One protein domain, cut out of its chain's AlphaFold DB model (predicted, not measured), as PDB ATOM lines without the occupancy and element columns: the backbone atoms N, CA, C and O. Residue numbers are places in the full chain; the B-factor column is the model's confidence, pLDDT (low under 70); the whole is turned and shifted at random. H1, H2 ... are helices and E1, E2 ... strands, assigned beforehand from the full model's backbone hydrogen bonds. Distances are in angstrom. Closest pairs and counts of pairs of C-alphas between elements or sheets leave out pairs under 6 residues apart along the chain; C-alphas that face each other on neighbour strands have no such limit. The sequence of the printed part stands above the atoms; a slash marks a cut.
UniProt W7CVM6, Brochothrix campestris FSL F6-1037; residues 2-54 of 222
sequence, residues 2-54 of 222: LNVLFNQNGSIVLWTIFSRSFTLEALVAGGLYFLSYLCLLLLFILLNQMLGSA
ATOM      1  N   LEU A   2      28.969  28.305  37.721       58.97
ATOM      2  CA  LEU A   2      28.586  27.360  36.646       58.97
ATOM      3  C   LEU A   2      27.063  27.195  36.472       58.97
ATOM      4  O   LEU A   2      26.595  27.050  35.352       58.97
ATOM      5  N   ASN A   3      26.286  27.305  37.555       63.88
ATOM      6  CA  ASN A   3      24.822  27.207  37.509       63.88
ATOM      7  C   ASN A   3      24.177  28.230  36.543       63.88
ATOM      8  O   ASN A   3      23.225  27.902  35.851       63.88
ATOM      9  N   VAL A   4      24.768  29.424  36.394       59.31
ATOM     10  CA  VAL A   4      24.275  30.477  35.482       59.31
ATOM     11  C   VAL A   4      24.374  30.064  34.007       59.31
ATOM     12  O   VAL A   4      23.573  30.493  33.188       59.31
ATOM     13  N   LEU A   5      25.359  29.228  33.657       59.34
ATOM     14  CA  LEU A   5      25.663  28.856  32.270       59.34
ATOM     15  C   LEU A   5      24.934  27.592  31.794       59.34
ATOM     16  O   LEU A   5      24.858  27.356  30.585       59.34
ATOM     17  N   PHE A   6      24.447  26.770  32.727       58.09
ATOM     18  CA  PHE A   6      23.824  25.474  32.439       58.09
ATOM     19  C   PHE A   6      22.340  25.407  32.811       58.09
ATOM     20  O   PHE A   6      21.640  24.533  32.305       58.09
ATOM     21  N   ASN A   7      21.844  26.313  33.658       62.12
ATOM     22  CA  ASN A   7      20.449  26.305  34.078       62.12
ATOM     23  C   ASN A   7      19.579  27.149  33.140       62.12
ATOM     24  O   ASN A   7      19.627  28.376  33.155       62.12
ATOM     25  N   GLN A   8      18.790  26.460  32.317       55.84
ATOM     26  CA  GLN A   8      17.918  27.051  31.297       55.84
ATOM     27  C   GLN A   8      16.458  27.185  31.770       55.84
ATOM     28  O   GLN A   8      15.618  27.684  31.029       55.84
ATOM     29  N   ASN A   9      16.148  26.780  33.007       56.19
ATOM     30  CA  ASN A   9      14.781  26.708  33.533       56.19
ATOM     31  C   ASN A   9      14.351  28.010  34.236       56.19
ATOM     32  O   ASN A   9      13.941  27.983  35.395       56.19
ATOM     33  N   GLY A  10      14.488  29.156  33.566       54.38
ATOM     34  CA  GLY A  10      14.038  30.459  34.080       54.38
ATOM     35  C   GLY A  10      12.917  31.048  33.227       54.38
ATOM     36  O   GLY A  10      12.925  30.908  32.006       54.38
ATOM     37  N   SER A  11      11.949  31.685  33.879       56.62
ATOM     38  CA  SER A  11      10.748  32.256  33.261       56.62
ATOM     39  C   SER A  11      10.991  33.636  32.640       56.62
ATOM     40  O   SER A  11      10.297  34.004  31.693       56.62
ATOM     41  N   ILE A  12      12.001  34.377  33.120       58.84
ATOM     42  CA  ILE A  12      12.356  35.715  32.627       58.84
ATOM     43  C   ILE A  12      13.727  35.673  31.938       58.84
ATOM     44  O   ILE A  12      14.784  35.659  32.578       58.84
ATOM     45  N   VAL A  13      13.710  35.671  30.605       65.19
ATOM     46  CA  VAL A  13      14.917  35.685  29.766       65.19
ATOM     47  C   VAL A  13      15.372  37.130  29.541       65.19
ATOM     48  O   VAL A  13      14.615  37.939  29.015       65.19
ATOM     49  N   LEU A  14      16.612  37.452  29.920       62.47
ATOM     50  CA  LEU A  14      17.215  38.778  29.713       62.47
ATOM     51  C   LEU A  14      17.823  38.920  28.318       62.47
ATOM     52  O   LEU A  14      17.615  39.923  27.644       62.47
ATOM     53  N   TRP A  15      18.622  37.933  27.903       54.97
ATOM     54  CA  TRP A  15      19.346  37.974  26.635       54.97
ATOM     55  C   TRP A  15      19.615  36.558  26.122       54.97
ATOM     56  O   TRP A  15      19.992  35.668  26.891       54.97
ATOM     57  N   THR A  16      19.419  36.341  24.823       62.22
ATOM     58  CA  THR A  16      19.715  35.080  24.139       62.22
ATOM     59  C   THR A  16      20.936  35.268  23.244       62.22
ATOM     60  O   THR A  16      20.923  36.052  22.299       62.22
ATOM     61  N   ILE A  17      22.014  34.541  23.535       57.75
ATOM     62  CA  ILE A  17      23.214  34.495  22.690       57.75
ATOM     63  C   ILE A  17      23.475  33.034  22.332       57.75
ATOM     64  O   ILE A  17      23.519  32.174  23.211       57.75
ATOM     65  N   PHE A  18      23.649  32.753  21.035       54.94
ATOM     66  CA  PHE A  18      24.086  31.446  20.520       54.94
ATOM     67  C   PHE A  18      23.241  30.251  21.029       54.94
ATOM     68  O   PHE A  18      23.771  29.221  21.444       54.94
ATOM     69  N   SER A  19      21.912  30.411  21.031       60.81
ATOM     70  CA  SER A  19      20.932  29.406  21.494       60.81
ATOM     71  C   SER A  19      20.964  29.094  22.999       60.81
ATOM     72  O   SER A  19      20.443  28.064  23.425       60.81
ATOM     73  N   ARG A  20      21.547  29.976  23.825       58.22
ATOM     74  CA  ARG A  20      21.501  29.894  25.294       58.22
ATOM     75  C   ARG A  20      20.803  31.121  25.880       58.22
ATOM     76  O   ARG A  20      21.187  32.255  25.594       58.22
ATOM     77  N   SER A  21      19.787  30.878  26.703       61.38
ATOM     78  CA  SER A  21      19.021  31.915  27.399       61.38
ATOM     79  C   SER A  21      19.673  32.246  28.738       61.38
ATOM     80  O   SER A  21      19.755  31.383  29.611       61.38
ATOM     81  N   PHE A  22      20.114  33.491  28.919       63.53
ATOM     82  CA  PHE A  22      20.508  34.002  30.231       63.53
ATOM     83  C   PHE A  22      19.255  34.447  30.989       63.53
ATOM     84  O   PHE A  22      18.558  35.369  30.560       63.53
ATOM     85  N   THR A  23      18.958  33.782  32.104       71.44
ATOM     86  CA  THR A  23      17.765  34.028  32.925       71.44
ATOM     87  C   THR A  23      18.132  34.760  34.218       71.44
ATOM     88  O   THR A  23      19.207  34.535  34.789       71.44
ATOM     89  N   LEU A  24      17.261  35.664  34.689       67.44
ATOM     90  CA  LEU A  24      17.477  36.391  35.955       67.44
ATOM     91  C   LEU A  24      17.564  35.426  37.141       67.44
ATOM     92  O   LEU A  24      18.376  35.609  38.049       67.44
ATOM     93  N   GLU A  25      16.760  34.370  37.106       68.06
ATOM     94  CA  GLU A  25      16.693  33.341  38.135       68.06
ATOM     95  C   GLU A  25      18.034  32.612  38.270       68.06
ATOM     96  O   GLU A  25      18.525  32.410  39.384       68.06
ATOM     97  N   ALA A  26      18.682  32.298  37.142       67.25
ATOM     98  CA  ALA A  26      19.982  31.646  37.152       67.25
ATOM     99  C   ALA A  26      21.078  32.567  37.713       67.25
ATOM    100  O   ALA A  26      21.950  32.089  38.444       67.25
ATOM    101  N   LEU A  27      21.017  33.881  37.449       72.75
ATOM    102  CA  LEU A  27      21.940  34.877  38.009       72.75
ATOM    103  C   LEU A  27      21.799  34.990  39.537       72.75
ATOM    104  O   LEU A  27      22.799  34.894  40.254       72.75
ATOM    105  N   VAL A  28      20.569  35.149  40.038       72.94
ATOM    106  CA  VAL A  28      20.282  35.271  41.478       72.94
ATOM    107  C   VAL A  28      20.675  33.992  42.214       72.94
ATOM    108  O   VAL A  28      21.395  34.051  43.211       72.94
ATOM    109  N   ALA A  29      20.299  32.826  41.685       71.00
ATOM    110  CA  ALA A  29      20.706  31.546  42.251       71.00
ATOM    111  C   ALA A  29      22.235  31.385  42.235       71.00
ATOM    112  O   ALA A  29      22.838  30.991  43.233       71.00
ATOM    113  N   GLY A  30      22.892  31.744  41.130       74.12
ATOM    114  CA  GLY A  30      24.347  31.730  41.009       74.12
ATOM    115  C   GLY A  30      25.055  32.594  42.057       74.12
ATOM    116  O   GLY A  30      26.076  32.155  42.598       74.12
ATOM    117  N   GLY A  31      24.505  33.774  42.357       78.94
ATOM    118  CA  GLY A  31      24.973  34.676  43.411       78.94
ATOM    119  C   GLY A  31      24.767  34.111  44.818       78.94
ATOM    120  O   GLY A  31      25.701  34.117  45.619       78.94
ATOM    121  N   LEU A  32      23.594  33.536  45.101       77.06
ATOM    122  CA  LEU A  32      23.309  32.878  46.384       77.06
ATOM    123  C   LEU A  32      24.257  31.699  46.645       77.06
ATOM    124  O   LEU A  32      24.845  31.603  47.723       77.06
ATOM    125  N   TYR A  33      24.485  30.842  45.644       79.75
ATOM    126  CA  TYR A  33      25.450  29.749  45.770       79.75
ATOM    127  C   TYR A  33      26.865  30.273  46.011       79.75
ATOM    128  O   TYR A  33      27.571  29.754  46.871       79.75
ATOM    129  N   PHE A  34      27.286  31.321  45.298       82.19
ATOM    130  CA  PHE A  34      28.596  31.931  45.522       82.19
ATOM    131  C   PHE A  34      28.760  32.421  46.968       82.19
ATOM    132  O   PHE A  34      29.752  32.087  47.614       82.19
ATOM    133  N   LEU A  35      27.759  33.129  47.498       81.94
ATOM    134  CA  LEU A  35      27.766  33.609  48.877       81.94
ATOM    135  C   LEU A  35      27.836  32.453  49.889       81.94
ATOM    136  O   LEU A  35      28.615  32.520  50.839       81.94
ATOM    137  N   SER A  36      27.090  31.365  49.666       81.44
ATOM    138  CA  SER A  36      27.149  30.184  50.541       81.44
ATOM    139  C   SER A  36      28.525  29.509  50.545       81.44
ATOM    140  O   SER A  36      29.028  29.150  51.608       81.44
ATOM    141  N   TYR A  37      29.183  29.395  49.386       83.81
ATOM    142  CA  TYR A  37      30.526  28.822  49.305       83.81
ATOM    143  C   TYR A  37      31.560  29.712  49.990       83.81
ATOM    144  O   TYR A  37      32.421  29.206  50.708       83.81
ATOM    145  N   LEU A  38      31.459  31.031  49.816       85.56
ATOM    146  CA  LEU A  38      32.319  31.995  50.498       85.56
ATOM    147  C   LEU A  38      32.178  31.854  52.020       85.56
ATOM    148  O   LEU A  38      33.177  31.755  52.731       85.56
ATOM    149  N   CYS A  39      30.942  31.754  52.504       82.88
ATOM    150  CA  CYS A  39      30.635  31.525  53.910       82.88
ATOM    151  C   CYS A  39      31.264  30.222  54.446       82.88
ATOM    152  O   CYS A  39      31.933  30.238  55.481       82.88
ATOM    153  N   LEU A  40      31.141  29.111  53.709       85.31
ATOM    154  CA  LEU A  40      31.770  27.832  54.066       85.31
ATOM    155  C   LEU A  40      33.302  27.925  54.129       85.31
ATOM    156  O   LEU A  40      33.911  27.382  55.049       85.31
ATOM    157  N   LEU A  41      33.930  28.623  53.178       87.19
ATOM    158  CA  LEU A  41      35.382  28.822  53.173       87.19
ATOM    159  C   LEU A  41      35.846  29.655  54.370       87.19
ATOM    160  O   LEU A  41      36.822  29.286  55.023       87.19
ATOM    161  N   LEU A  42      35.142  30.743  54.692       83.12
ATOM    162  CA  LEU A  42      35.443  31.558  55.871       83.12
ATOM    163  C   LEU A  42      35.322  30.739  57.153       83.12
ATOM    164  O   LEU A  42      36.233  30.755  57.979       83.12
ATOM    165  N   LEU A  43      34.242  29.969  57.290       82.12
ATOM    166  CA  LEU A  43      34.042  29.078  58.426       82.12
ATOM    167  C   LEU A  43      35.196  28.072  58.542       82.12
ATOM    168  O   LEU A  43      35.733  27.879  59.630       82.12
ATOM    169  N   PHE A  44      35.635  27.481  57.429       83.81
ATOM    170  CA  PHE A  44      36.766  26.555  57.422       83.81
ATOM    171  C   PHE A  44      38.081  27.216  57.871       83.81
ATOM    172  O   PHE A  44      38.832  26.626  58.651       83.81
ATOM    173  N   ILE A  45      38.351  28.448  57.429       83.88
ATOM    174  CA  ILE A  45      39.536  29.214  57.848       83.88
ATOM    175  C   ILE A  45      39.501  29.480  59.358       83.88
ATOM    176  O   ILE A  45      40.487  29.211  60.047       83.88
ATOM    177  N   LEU A  46      38.363  29.951  59.880       80.31
ATOM    178  CA  LEU A  46      38.178  30.215  61.311       80.31
ATOM    179  C   LEU A  46      38.354  28.942  62.141       80.31
ATOM    180  O   LEU A  46      39.050  28.955  63.156       80.31
ATOM    181  N   LEU A  47      37.777  27.824  61.687       78.19
ATOM    182  CA  LEU A  47      37.948  26.533  62.346       78.19
ATOM    183  C   LEU A  47      39.420  26.131  62.398       78.19
ATOM    184  O   LEU A  47      39.892  25.748  63.463       78.19
ATOM    185  N   ASN A  48      40.163  26.247  61.298       82.50
ATOM    186  CA  ASN A  48      41.579  25.877  61.261       82.50
ATOM    187  C   ASN A  48      42.439  26.764  62.186       82.50
ATOM    188  O   ASN A  48      43.353  26.277  62.852       82.50
ATOM    189  N   GLN A  49      42.119  28.059  62.284       77.94
ATOM    190  CA  GLN A  49      42.824  28.986  63.173       77.94
ATOM    191  C   GLN A  49      42.541  28.697  64.659       77.94
ATOM    192  O   GLN A  49      43.467  28.652  65.473       77.94
ATOM    193  N   MET A  50      41.276  28.463  65.019       71.00
ATOM    194  CA  MET A  50      40.860  28.168  66.397       71.00
ATOM    195  C   MET A  50      41.330  26.786  66.865       71.00
ATOM    196  O   MET A  50      41.881  26.615  67.963       71.00
ATOM    197  N   LEU A  51      41.121  25.786  66.011       69.94
ATOM    198  CA  LEU A  51      41.364  24.376  66.268       69.94
ATOM    199  C   LEU A  51      42.717  23.972  65.683       69.94
ATOM    200  O   LEU A  51      42.803  23.187  64.742       69.94
ATOM    201  N   GLY A  52      43.800  24.476  66.278       69.50
ATOM    202  CA  GLY A  52      45.138  23.982  65.948       69.50
ATOM    203  C   GLY A  52      45.197  22.448  66.040       69.50
ATOM    204  O   GLY A  52      44.576  21.856  66.926       69.50
ATOM    205  N   SER A  53      45.958  21.799  65.154       65.88
ATOM    206  CA  SER A  53      45.987  20.331  64.977       65.88
ATOM    207  C   SER A  53      46.132  19.521  66.275       65.88
ATOM    208  O   SER A  53      45.525  18.464  66.422       65.88
ATOM    209  N   ALA A  54      46.867  20.039  67.262       67.44
ATOM    210  CA  ALA A  54      47.007  19.410  68.576       67.44
ATOM    211  C   ALA A  54      45.779  19.586  69.499       67.44
ATOM    212  O   ALA A  54      45.486  18.693  70.293       67.44
TER     213      ALA A  54
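AT A GLANCE: This is residues 2 to 54 of the 222 residues of a protein of Brochothrix campestris FSL F6-1037 (UniProt W7CVM6). One long helix, H2, runs out from a small head in which the hairpin of E1 and E2 and the short helix H1 gather at the first turns of H2; residues 35 to 54 stick out free. The 53 printed residues hold H1, E1, E2 and H2 in that order, class mixed, with an antiparallel two-stranded sheet. The whole is an extended rod, radius of gyration of the C-alphas 17.0 A, spanning 55 by 17 by 13 A.

HOW THE PARTS SIT: H1, residues 2 to 6, touches H2, residues 24 to 50, which meets it with residues 26 to 30 alone; the closest C-alphas, of Val 4 and Ala 26, are 4.8 A apart. E1, residues 13 to 17, and E2, residues 20 to 23, form an antiparallel hairpin at 156 degrees, with N 14 and O 22 within hydrogen-bond range at 2.9 A. In H1 and H2 every O i to N i+4 pair is within that range.

IN THESE COORDINATES: H1 begins at C-alpha 2 (28.586, 27.360, 36.646) and measures 6.6 A, E1 11.0 A, E2 9.4 A. H2 measures 39.3 A, ending at C-alpha 50 (40.860, 28.168, 66.397).

THE WHOLE: The farthest C-alphas, of Ser 19 and Ala 54, are 54.7 A apart. The printed part has no cut and no long link. The model's pLDDT is under 70 in residues 2 to 22, 24 to 26 and 51 to 54.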